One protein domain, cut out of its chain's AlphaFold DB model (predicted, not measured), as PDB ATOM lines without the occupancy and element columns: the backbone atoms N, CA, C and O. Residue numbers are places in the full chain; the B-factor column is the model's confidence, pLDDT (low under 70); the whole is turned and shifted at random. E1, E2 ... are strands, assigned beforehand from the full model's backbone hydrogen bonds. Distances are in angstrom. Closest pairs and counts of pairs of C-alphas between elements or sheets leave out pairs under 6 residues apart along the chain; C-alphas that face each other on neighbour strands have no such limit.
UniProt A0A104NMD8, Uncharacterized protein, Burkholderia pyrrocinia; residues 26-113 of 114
ATOM      1  N   GLU A  26     188.372 193.532 312.036       93.38
ATOM      2  CA  GLU A  26     187.416 192.492 312.416       93.38
ATOM      3  C   GLU A  26     187.143 191.483 311.284       93.38
ATOM      4  O   GLU A  26     186.902 190.299 311.558       93.38
ATOM      5  N   TYR A  27     187.276 191.917 310.026       96.62
ATOM      6  CA  TYR A  27     187.092 191.083 308.840       96.62
ATOM      7  C   TYR A  27     188.296 190.188 308.545       96.62
ATOM      8  O   TYR A  27     188.123 189.167 307.888       96.62
ATOM      9  N   LEU A  28     189.498 190.509 309.035       96.88
ATOM     10  CA  LEU A  28     190.722 189.774 308.694       96.88
ATOM     11  C   LEU A  28     190.659 188.302 309.113       96.88
ATOM     12  O   LEU A  28     190.228 187.976 310.223       96.88
ATOM     13  N   GLY A  29     191.170 187.422 308.254       97.44
ATOM     14  CA  GLY A  29     191.288 185.987 308.501       97.44
ATOM     15  C   GLY A  29     190.456 185.132 307.548       97.44
ATOM     16  O   GLY A  29     189.957 185.604 306.528       97.44
ATOM     17  N   THR A  30     190.340 183.851 307.892       98.00
ATOM     18  CA  THR A  30     189.594 182.863 307.106       98.00
ATOM     19  C   THR A  30     188.188 182.690 307.664       98.00
ATOM     20  O   THR A  30     187.999 182.544 308.872       98.00
ATOM     21  N   TRP A  31     187.209 182.655 306.773       97.88
ATOM     22  CA  TRP A  31     185.786 182.526 307.046       97.88
ATOM     23  C   TRP A  31     185.237 181.339 306.264       97.88
ATOM     24  O   TRP A  31     185.472 181.230 305.064       97.88
ATOM     25  N   LYS A  32     184.529 180.438 306.941       96.94
ATOM     26  CA  LYS A  32     184.008 179.196 306.364       96.94
ATOM     27  C   LYS A  32     182.499 179.210 306.295       96.94
ATOM     28  O   LYS A  32     181.875 179.687 307.237       96.94
ATOM     29  N   SER A  33     181.914 178.629 305.253       94.81
ATOM     30  CA  SER A  33     180.452 178.510 305.151       94.81
ATOM     31  C   SER A  33     179.870 177.790 306.366       94.81
ATOM     32  O   SER A  33     180.240 176.654 306.670       94.81
ATOM     33  N   ALA A  34     178.943 178.451 307.064       94.12
ATOM     34  CA  ALA A  34     178.249 177.897 308.225       94.12
ATOM     35  C   ALA A  34     177.411 176.665 307.846       94.12
ATOM     36  O   ALA A  34     177.244 175.753 308.655       94.12
ATOM     37  N   SER A  35     176.924 176.618 306.601       91.62
ATOM     38  CA  SER A  35     176.188 175.475 306.051       91.62
ATOM     39  C   SER A  35     177.099 174.300 305.668       91.62
ATOM     40  O   SER A  35     176.619 173.182 305.487       91.62
ATOM     41  N   GLY A  36     178.405 174.550 305.519       88.31
ATOM     42  CA  GLY A  36     179.379 173.601 304.979       88.31
ATOM     43  C   GLY A  36     179.278 173.374 303.465       88.31
ATOM     44  O   GLY A  36     180.018 172.541 302.945       88.31
ATOM     45  N   ALA A  37     178.385 174.080 302.761       81.81
ATOM     46  CA  ALA A  37     178.104 173.877 301.337       81.81
ATOM     47  C   ALA A  37     178.452 175.084 300.436       81.81
ATOM     48  O   ALA A  37     178.207 175.025 299.232       81.81
ATOM     49  N   GLY A  38     179.036 176.150 300.992       84.81
ATOM     50  CA  GLY A  38     179.484 177.346 300.263       84.81
ATOM     51  C   GLY A  38     181.012 177.510 300.223       84.81
ATOM     52  O   GLY A  38     181.736 176.739 300.860       84.81
ATOM     53  N   PRO A  39     181.524 178.507 299.479       89.75
ATOM     54  CA  PRO A  39     182.951 178.802 299.428       89.75
ATOM     55  C   PRO A  39     183.475 179.341 300.766       89.75
ATOM     56  O   PRO A  39     182.802 180.099 301.466       89.75
ATOM     57  N   ASP A  40     184.718 178.985 301.080       93.81
ATOM     58  CA  ASP A  40     185.489 179.641 302.134       93.81
ATOM     59  C   ASP A  40     186.079 180.951 301.590       93.81
ATOM     60  O   ASP A  40     186.565 181.013 300.455       93.81
ATOM     61  N   TYR A  41     186.080 181.986 302.426       96.88
ATOM     62  CA  TYR A  41     186.631 183.300 302.116       96.88
ATOM     63  C   TYR A  41     187.849 183.595 302.984       96.88
ATOM     64  O   TYR A  41     187.894 183.263 304.166       96.88
ATOM     65  N   VAL A  42     188.836 184.272 302.410       98.06
ATOM     66  CA  VAL A  42     190.004 184.784 303.128       98.06
ATOM     67  C   VAL A  42     190.067 186.286 302.926       98.06
ATOM     68  O   VAL A  42     190.091 186.752 301.788       98.06
ATOM     69  N   VAL A  43     190.107 187.037 304.021       98.06
ATOM     70  CA  VAL A  43     190.266 188.492 303.999       98.06
ATOM     71  C   VAL A  43     191.655 188.846 304.511       98.06
ATOM     72  O   VAL A  43     192.014 188.542 305.652       98.06
ATOM     73  N   GLU A  44     192.433 189.512 303.666       97.69
ATOM     74  CA  GLU A  44     193.807 189.922 303.945       97.69
ATOM     75  C   GLU A  44     193.937 191.446 303.883       97.69
ATOM     76  O   GLU A  44     193.273 192.105 303.081       97.69
ATOM     77  N   ARG A  45     194.835 192.016 304.694       95.88
ATOM     78  CA  ARG A  45     195.183 193.439 304.606       95.88
ATOM     79  C   ARG A  45     196.026 193.679 303.351       95.88
ATOM     80  O   ARG A  45     196.982 192.946 303.105       95.88
ATOM     81  N   ASN A  46     195.718 194.727 302.592       94.38
ATOM     82  CA  ASN A  46     196.487 195.130 301.416       94.38
ATOM     83  C   ASN A  46     196.615 196.660 301.353       94.38
ATOM     84  O   ASN A  46     195.760 197.351 300.795       94.38
ATOM     85  N   GLY A  47     197.682 197.188 301.958       90.44
ATOM     86  CA  GLY A  47     197.855 198.630 302.146       90.44
ATOM     87  C   GLY A  47     196.732 199.215 303.007       90.44
ATOM     88  O   GLY A  47     196.422 198.691 304.080       90.44
ATOM     89  N   ASP A  48     196.099 200.276 302.511       88.12
ATOM     90  CA  ASP A  48     194.971 200.924 303.189       88.12
ATOM     91  C   ASP A  48     193.645 200.161 303.027       88.12
ATOM     92  O   ASP A  48     192.702 200.426 303.769       88.12
ATOM     93  N   GLY A  49     193.583 199.188 302.112       93.62
ATOM     94  CA  GLY A  49     192.410 198.354 301.863       93.62
ATOM     95  C   GLY A  49     192.638 196.881 302.190       93.62
ATOM     96  O   GLY A  49     193.496 196.505 302.997       93.62
ATOM     97  N   PHE A  50     191.847 196.039 301.535       97.12
ATOM     98  CA  PHE A  50     191.784 194.603 301.765       97.12
ATOM     99  C   PHE A  50     191.755 193.840 300.442       97.12
ATOM    100  O   PHE A  50     191.416 194.386 299.389       97.12
ATOM    101  N   ILE A  51     192.100 192.559 300.504       97.56
ATOM    102  CA  ILE A  51     191.835 191.594 299.442       97.56
ATOM    103  C   ILE A  51     190.955 190.495 300.020       97.56
ATOM    104  O   ILE A  51     191.313 189.873 301.017       97.56
ATOM    105  N   VAL A  52     189.828 190.250 299.363       97.19
ATOM    106  CA  VAL A  52     188.958 189.108 299.619       97.19
ATOM    107  C   VAL A  52     189.259 188.041 298.580       97.19
ATOM    108  O   VAL A  52     189.209 188.309 297.381       97.19
ATOM    109  N   SER A  53     189.578 186.833 299.034       97.06
ATOM    110  CA  SER A  53     189.859 185.694 298.164       97.06
ATOM    111  C   SER A  53     188.906 184.542 298.434       97.06
ATOM    112  O   SER A  53     188.589 184.275 299.589       97.06
ATOM    113  N   HIS A  54     188.490 183.839 297.386       94.81
ATOM    114  CA  HIS A  54     187.736 182.590 297.493       94.81
ATOM    115  C   HIS A  54     188.021 181.691 296.290       94.81
ATOM    116  O   HIS A  54     188.552 182.138 295.271       94.81
ATOM    117  N   THR A  55     187.676 180.414 296.414       93.06
ATOM    118  CA  THR A  55     187.866 179.429 295.348       93.06
ATOM    119  C   THR A  55     186.555 179.195 294.610       93.06
ATOM    120  O   THR A  55     185.525 178.962 295.238       93.06
ATOM    121  N   VAL A  56     186.600 179.203 293.279       91.12
ATOM    122  CA  VAL A  56     185.464 178.866 292.408       91.12
ATOM    123  C   VAL A  56     185.815 177.693 291.492       91.12
ATOM    124  O   VAL A  56     186.988 177.518 291.153       91.12
ATOM    125  N   PRO A  57     184.835 176.888 291.050       91.44
ATOM    126  CA  PRO A  57     185.071 175.872 290.030       91.44
ATOM    127  C   PRO A  57     185.607 176.481 288.729       91.44
ATOM    128  O   PRO A  57     185.117 177.512 288.265       91.44
ATOM    129  N   ASN A  58     186.580 175.819 288.103       93.31
ATOM    130  CA  ASN A  58     187.027 176.189 286.767       93.31
ATOM    131  C   ASN A  58     186.102 175.577 285.707       93.31
ATOM    132  O   ASN A  58     186.328 174.462 285.238       93.31
ATOM    133  N   LEU A  59     185.073 176.318 285.299       91.94
ATOM    134  CA  LEU A  59     184.130 175.863 284.267       91.94
ATOM    135  C   LEU A  59     184.734 175.825 282.850       91.94
ATOM    136  O   LEU A  59     184.097 175.310 281.937       91.94
ATOM    137  N   ASN A  60     185.954 176.344 282.673       92.88
ATOM    138  CA  ASN A  60     186.681 176.345 281.403       92.88
ATOM    139  C   ASN A  60     187.756 175.247 281.326       92.88
ATOM    140  O   ASN A  60     188.527 175.232 280.368       92.88
ATOM    141  N   ALA A  61     187.853 174.356 282.320       92.06
ATOM    142  CA  ALA A  61     188.773 173.223 282.269       92.06
ATOM    143  C   ALA A  61     188.348 172.249 281.153       92.06
ATOM    144  O   ALA A  61     187.237 171.720 281.169       92.06
ATOM    145  N   THR A  62     189.232 172.020 280.183       92.00
ATOM    146  CA  THR A  62     188.998 171.145 279.016       92.00
ATOM    147  C   THR A  62     190.000 169.995 278.915       92.00
ATOM    148  O   THR A  62     189.758 169.039 278.180       92.00
ATOM    149  N   SER A  63     191.099 170.064 279.670       92.50
ATOM    150  CA  SER A  63     192.140 169.039 279.778       92.50
ATOM    151  C   SER A  63     192.268 168.531 281.218       92.50
ATOM    152  O   SER A  63     192.004 169.264 282.167       92.50
ATOM    153  N   GLU A  64     192.763 167.303 281.397       89.12
ATOM    154  CA  GLU A  64     193.111 166.744 282.719       89.12
ATOM    155  C   GLU A  64     194.228 167.526 283.429       89.12
ATOM    156  O   GLU A  64     194.408 167.419 284.638       89.12
ATOM    157  N   THR A  65     194.993 168.317 282.678       93.69
ATOM    158  CA  THR A  65     196.049 169.181 283.216       93.69
ATOM    159  C   THR A  65     195.533 170.529 283.707       93.69
ATOM    160  O   THR A  65     196.290 171.272 284.333       93.69
ATOM    161  N   ASP A  66     194.288 170.883 283.387       93.19
ATOM    162  CA  ASP A  66     193.729 172.173 283.772       93.19
ATOM    163  C   ASP A  66     193.374 172.168 285.263       93.19
ATOM    164  O   ASP A  66     192.868 171.173 285.789       93.19
ATOM    165  N   PRO A  67     193.589 173.283 285.978       92.56
ATOM    166  CA  PRO A  67     193.189 173.361 287.371       92.56
ATOM    167  C   PRO A  67     191.665 173.255 287.463       92.56
ATOM    168  O   PRO A  67     190.949 174.013 286.813       92.56
ATOM    169  N   HIS A  68     191.154 172.361 288.309       90.88
ATOM    170  CA  HIS A  68     189.709 172.208 288.525       90.88
ATOM    171  C   HIS A  68     189.073 173.380 289.284       90.88
ATOM    172  O   HIS A  68     187.848 173.507 289.319       90.88
ATOM    173  N   ALA A  69     189.889 174.242 289.891       92.75
ATOM    174  CA  ALA A  69     189.433 175.380 290.665       92.75
ATOM    175  C   ALA A  69     190.327 176.603 290.439       92.75
ATOM    176  O   ALA A  69     191.532 176.478 290.219       92.75
ATOM    177  N   LEU A  70     189.724 177.786 290.505       93.75
ATOM    178  CA  LEU A  70     190.388 179.075 290.356       93.75
ATOM    179  C   LEU A  70     190.280 179.856 291.660       93.75
ATOM    180  O   LEU A  70     189.247 179.822 292.325       93.75
ATOM    181  N   ILE A  71     191.339 180.589 292.000       94.38
ATOM    182  CA  ILE A  71     191.318 181.534 293.116       94.38
ATOM    183  C   ILE A  71     190.909 182.896 292.565       94.38
ATOM    184  O   ILE A  71     191.622 183.493 291.758       94.38
ATOM    185  N   VAL A  72     189.772 183.394 293.030       93.75
ATOM    186  CA  VAL A  72     189.316 184.759 292.784       93.75
ATOM    187  C   VAL A  72     189.915 185.655 293.862       93.75
ATOM    188  O   VAL A  72     189.923 185.280 295.032       93.75
ATOM    189  N   ARG A  73     190.431 186.829 293.479       95.44
ATOM    190  CA  ARG A  73     190.932 187.867 294.397       95.44
ATOM    191  C   ARG A  73     190.263 189.190 294.053       95.44
ATOM    192  O   ARG A  73     190.386 189.660 292.924       95.44
ATOM    193  N   GLN A  74     189.583 189.790 295.017       95.31
ATOM    194  CA  GLN A  74     188.818 191.020 294.838       95.31
ATOM    195  C   GLN A  74     189.306 192.091 295.815       95.31
ATOM    196  O   GLN A  74     189.453 191.801 297.004       95.31
ATOM    197  N   PRO A  75     189.578 193.322 295.346       95.88
ATOM    198  CA  PRO A  75     189.913 194.415 296.242       95.88
ATOM    199  C   PRO A  75     188.684 194.823 297.041       95.88
ATOM    200  O   PRO A  75     187.564 194.814 296.532       95.88
ATOM    201  N   ALA A  76     188.902 195.204 298.291       96.38
ATOM    202  CA  ALA A  76     187.842 195.655 299.165       96.38
ATOM    203  C   ALA A  76     188.288 196.835 300.031       96.38
ATOM    204  O   ALA A  76     189.477 197.012 300.312       96.38
ATOM    205  N   VAL A  77     187.323 197.650 300.443       94.19
ATOM    206  CA  VAL A  77     187.541 198.833 301.283       94.19
ATOM    207  C   VAL A  77     186.559 198.831 302.446       94.19
ATOM    208  O   VAL A  77     185.408 198.425 302.289       94.19
ATOM    209  N   ALA A  78     187.014 199.266 303.618       93.25
ATOM    210  CA  ALA A  78     186.124 199.471 304.754       93.25
ATOM    211  C   ALA A  78     185.276 200.732 304.521       93.25
ATOM    212  O   ALA A  78     185.811 201.793 304.198       93.25
ATOM    213  N   ASP A  79     183.965 200.608 304.700       91.12
ATOM    214  CA  ASP A  79     182.975 201.682 304.596       91.12
ATOM    215  C   ASP A  79     182.018 201.572 305.789       91.12
ATOM    216  O   ASP A  79     181.126 200.721 305.825       91.12
ATOM    217  N   GLY A  80     182.249 202.396 306.813       88.56
ATOM    218  CA  GLY A  80     181.501 202.323 308.065       88.56
ATOM    219  C   GLY A  80     181.715 200.987 308.781       88.56
ATOM    220  O   GLY A  80     182.834 200.664 309.171       88.56
ATOM    221  N   ASP A  81     180.634 200.237 308.987       90.00
ATOM    222  CA  ASP A  81     180.643 198.921 309.628       90.00
ATOM    223  C   ASP A  81     180.656 197.757 308.632       90.00
ATOM    224  O   ASP A  81     180.417 196.619 309.029       90.00
ATOM    225  N   GLN A  82     180.943 198.024 307.357       94.50
ATOM    226  CA  GLN A  82     180.927 197.041 306.279       94.50
ATOM    227  C   GLN A  82     182.248 197.021 305.520       94.50
ATOM    228  O   GLN A  82     182.973 198.017 305.450       94.50
ATOM    229  N   LEU A  83     182.530 195.884 304.895       95.62
ATOM    230  CA  LEU A  83     183.598 195.751 303.919       95.62
ATOM    231  C   LEU A  83     182.979 195.687 302.518       95.62
ATOM    232  O   LEU A  83     182.241 194.757 302.200       95.62
ATOM    233  N   VAL A  84     183.264 196.683 301.684       95.31
ATOM    234  CA  VAL A  84     182.764 196.763 300.306       95.31
ATOM    235  C   VAL A  84     183.757 196.061 299.394       95.31
ATOM    236  O   VAL A  84     184.862 196.559 299.169       95.31
ATOM    237  N   VAL A  85     183.369 194.899 298.883       95.31
ATOM    238  CA  VAL A  85     184.143 194.074 297.956       95.31
ATOM    239  C   VAL A  85     183.845 194.533 296.541       95.31
ATOM    240  O   VAL A  85     182.701 194.507 296.108       95.31
ATOM    241  N   SER A  86     184.866 194.942 295.799       91.81
ATOM    242  CA  SER A  86     184.700 195.334 294.400       91.81
ATOM    243  C   SER A  86     184.464 194.097 293.533       91.81
ATOM    244  O   SER A  86     185.235 193.134 293.567       91.81
ATOM    245  N   ASP A  87     183.424 194.138 292.714       82.88
ATOM    246  CA  ASP A  87     183.124 193.110 291.723       82.88
ATOM    247  C   ASP A  87     182.753 193.743 290.371       82.88
ATOM    248  O   ASP A  87     182.771 194.965 290.205       82.88
ATOM    249  N   ALA A  88     182.434 192.906 289.383       70.94
ATOM    250  CA  ALA A  88     182.055 193.361 288.047       70.94
ATOM    251  C   ALA A  88     180.669 194.042 287.981       70.94
ATOM    252  O   ALA A  88     180.346 194.641 286.957       70.94
ATOM    253  N   MET A  89     179.851 193.949 289.034       70.69
ATOM    254  CA  MET A  89     178.462 194.427 289.090       70.69
ATOM    255  C   MET A  89     178.263 195.662 289.986       70.69
ATOM    256  O   MET A  89     177.135 196.126 290.130       70.69
ATOM    257  N   GLY A  90     179.336 196.242 290.529       69.06
ATOM    258  CA  GLY A  90     179.285 197.475 291.329       69.06
ATOM    259  C   GLY A  90     179.615 197.297 292.812       69.06
ATOM    260  O   GLY A  90     179.618 198.280 293.552       69.06
ATOM    261  N   GLY A  91     179.963 196.079 293.219       79.19
ATOM    262  CA  GLY A  91     180.453 195.718 294.536       79.19
ATOM    263  C   GLY A  91     179.389 195.106 295.445       79.19
ATOM    264  O   GLY A  91     178.230 195.517 295.443       79.19
ATOM    265  N   ASP A  92     179.820 194.143 296.254       91.25
ATOM    266  CA  ASP A  92     179.004 193.459 297.257       91.25
ATOM    267  C   ASP A  92     179.541 193.768 298.665       91.25
ATOM    268  O   ASP A  92     180.678 194.215 298.836       91.25
ATOM    269  N   ARG A  93     178.711 193.609 299.695       94.44
ATOM    270  CA  ARG A  93     178.998 194.071 301.059       94.44
ATOM    271  C   ARG A  93     179.109 192.893 302.008       94.44
ATOM    272  O   ARG A  93     178.182 192.099 302.139       94.44
ATOM    273  N   MET A  94     180.229 192.827 302.718       96.19
ATOM    274  CA  MET A  94     180.367 191.956 303.874       96.19
ATOM    275  C   MET A  94     180.040 192.722 305.154       96.19
ATOM    276  O   MET A  94     180.484 193.858 305.330       96.19
ATOM    277  N   ALA A  95     179.302 192.084 306.058       96.62
ATOM    278  CA  ALA A  95     178.952 192.646 307.359       96.62
ATOM    279  C   ALA A  95     179.067 191.583 308.454       96.62
ATOM    280  O   ALA A  95     178.665 190.442 308.246       96.62
ATOM    281  N   ILE A  96     179.577 191.940 309.632       96.62
ATOM    282  CA  ILE A  96     179.573 191.029 310.784       96.62
ATOM    283  C   ILE A  96     178.269 191.201 311.568       96.62
ATOM    284  O   ILE A  96     177.990 192.281 312.099       96.62
ATOM    285  N   ASP A  97     177.489 190.126 311.702       95.88
ATOM    286  CA  ASP A  97     176.371 190.098 312.641       95.88
ATOM    287  C   ASP A  97     176.929 190.185 314.069       95.88
ATOM    288  O   ASP A  97     177.631 189.299 314.554       95.88
ATOM    289  N   ARG A  98     176.613 191.273 314.774       92.56
ATOM    290  CA  ARG A  98     177.150 191.544 316.118       92.56
ATOM    291  C   ARG A  98     176.630 190.600 317.204       92.56
ATOM    292  O   ARG A  98     177.198 190.577 318.292       92.56
ATOM    293  N   LYS A  99     175.540 189.870 316.958       95.06
ATOM    294  CA  LYS A  99     174.970 188.903 317.905       95.06
ATOM    295  C   LYS A  99     175.678 187.559 317.813       95.06
ATOM    296  O   LYS A  99     175.899 186.934 318.845       95.06
ATOM    297  N   THR A 100     176.000 187.117 316.601       95.25
ATOM    298  CA  THR A 100     176.597 185.793 316.356       95.25
ATOM    299  C   THR A 100     178.106 185.856 316.136       95.25
ATOM    300  O   THR A 100     178.805 184.876 316.376       95.25
ATOM    301  N   GLY A 101     178.628 187.005 315.705       95.25
ATOM    302  CA  GLY A 101     180.005 187.159 315.237       95.25
ATOM    303  C   GLY A 101     180.249 186.532 313.862       95.25
ATOM    304  O   GLY A 101     181.402 186.419 313.449       95.25
ATOM    305  N   HIS A 102     179.194 186.096 313.167       97.50
ATOM    306  CA  HIS A 102     179.296 185.521 311.832       97.50
ATOM    307  C   HIS A 102     179.402 186.622 310.782       97.50
ATOM    308  O   HIS A 102     178.831 187.705 310.927       97.50
ATOM    309  N   LEU A 103     180.139 186.331 309.719       97.50
ATOM    310  CA  LEU A 103     180.260 187.200 308.565       97.50
ATOM    311  C   LEU A 103     179.140 186.876 307.578       97.50
ATOM    312  O   LEU A 103     178.970 185.730 307.177       97.50
ATOM    313  N   LEU A 104     178.389 187.894 307.187       96.12
ATOM    314  CA  LEU A 104     177.355 187.825 306.167       96.12
ATOM    315  C   LEU A 104     177.939 188.347 304.859       96.12
ATOM    316  O   LEU A 104     178.507 189.442 304.846       96.12
ATOM    317  N   PHE A 105     177.802 187.581 303.779       94.00
ATOM    318  CA  PHE A 105     178.222 188.003 302.445       94.00
ATOM    319  C   PHE A 105     177.243 187.486 301.390       94.00
ATOM    320  O   PHE A 105     177.170 186.284 301.125       94.00
ATOM    321  N   GLY A 106     176.437 188.388 300.827       88.56
ATOM    322  CA  GLY A 106     175.294 188.001 300.004       88.56
ATOM    323  C   GLY A 106     174.351 187.047 300.767       88.56
ATOM    324  O   GLY A 106     173.927 187.380 301.876       88.56
ATOM    325  N   PRO A 107     173.997 185.872 300.208       87.38
ATOM    326  CA  PRO A 107     173.172 184.873 300.889       87.38
ATOM    327  C   PRO A 107     173.953 183.975 301.867       87.38
ATOM    328  O   PRO A 107     173.337 183.155 302.546       87.38
ATOM    329  N   GLU A 108     175.286 184.078 301.917       92.19
ATOM    330  CA  GLU A 108     176.126 183.210 302.741       92.19
ATOM    331  C   GLU A 108     176.254 183.741 304.172       92.19
ATOM    332  O   GLU A 108     176.490 184.929 304.409       92.19
ATOM    333  N   GLU A 109     176.179 182.816 305.126       96.12
ATOM    334  CA  GLU A 109     176.593 183.023 306.509       96.12
ATOM    335  C   GLU A 109     177.897 182.257 306.744       96.12
ATOM    336  O   GLU A 109     178.000 181.063 306.446       96.12
ATOM    337  N   LEU A 110     178.904 182.945 307.273       97.62
ATOM    338  CA  LEU A 110     180.259 182.431 307.392       97.62
ATOM    339  C   LEU A 110     180.750 182.511 308.843       97.62
ATOM    340  O   LEU A 110     180.625 183.533 309.518       97.62
ATOM    341  N   VAL A 111     181.386 181.445 309.314       97.62
ATOM    342  CA  VAL A 111     181.983 181.348 310.650       97.62
ATOM    343  C   VAL A 111     183.491 181.516 310.547       97.62
ATOM    344  O   VAL A 111     184.136 180.937 309.673       97.62
ATOM    345  N   LYS A 112     184.082 182.283 311.463       97.06
ATOM    346  CA  LYS A 112     185.534 182.469 311.497       97.06
ATOM    347  C   LYS A 112     186.237 181.137 311.770       97.06
ATOM    348  O   LYS A 112     185.882 180.420 312.710       97.06
ATOM    349  N   ALA A 113     187.222 180.793 310.947       93.12
ATOM    350  CA  ALA A 113     188.072 179.636 311.190       93.12
ATOM    351  C   ALA A 113     188.902 179.865 312.465       93.12
ATOM    352  O   ALA A 113     189.334 180.987 312.733       93.12
TER     353      ALA A 113
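AT A GLANCE: This is residues 26 to 113 of the 114 residues of an uncharacterized protein of Burkholderia pyrrocinia (UniProt A0A104NMD8). A small closed barrel of eight short to long strands has one arm: the hairpin of E3 and E4 runs on past the barrel wall, and its tip, residues 58 to 68, sticks out far from the rest. The strands follow each other round the ring in chain order, E1 to E8, and E8 closes it beside E1, all antiparallel. The printed part has 88 residues with eight named strands and no named helix, and its class is all strand. It is compact, with a radius of gyration of the C-alphas of 13.9 A, yet elongated in outline, spanning 45 by 29 by 22 A, and the arm makes much of the length.

HOW THE PARTS SIT: The strands form a meander, each strand the antiparallel neighbour of the one before. E1, residues 29 to 33, and E2, residues 41 to 46, are a hairpin with directions at 159 degrees; N 31 and O 41 are 2.8 A apart, within hydrogen-bond range. E3, residues 49 to 57, lies on the other side of E2 from E1, with N 42 and O 53 at 2.8 A. E4, residues 69 to 79, pairs with E3 at 152 degrees, with N 56 and O 70 at 2.9 A and N 76 and O 50 at 2.9 A. The pairing of E4 is staggered: residues 69 to 76 pair with E3 and residues 76 to 79 with E5, residues 82 to 85, where N 79 and O 82 are 2.9 A apart. E6, residues 92 to 96, follows beside E5, with N 85 and O 92 at 2.8 A. E7, residues 103 to 105, is its next neighbour, with N 104 and O 95 at 2.8 A. E8, residues 108 to 112, pairs with E7 through N 103 and O 110 at 2.8 A. E8 and E1 close the barrel at 134 degrees, with N 32 and O 111 at 2.8 A. Among the pairs that are apart are E1 and E5, E2 and E6, E3 and E7, and E4 and E8.

IN THESE COORDINATES: E1 begins at C-alpha 29, (191.288, 185.987, 308.501), and is 13.6 A long; E2 is 15.4 A. E3 measures 26.4 A and ends at C-alpha 57, (185.071, 175.872, 290.030). E4, the longest strand by residues, measures 30.5 A. E6 is 13.8 A and E8 12.9 A, ending at C-alpha 112, (185.534, 182.469, 311.497); E5 and E7 are shorter.

THE WHOLE: The C-alphas of Ser 63 and Lys 99, the two farthest apart, are 46.3 A from each other. The link from E3 to E4, 11 residues, is long; those from E2 to E3, E4 to E5 and E7 to E8 are tight. The printed part has no cut. Its mean pLDDT is 92.8, and one residue, Gly 90, is under 70.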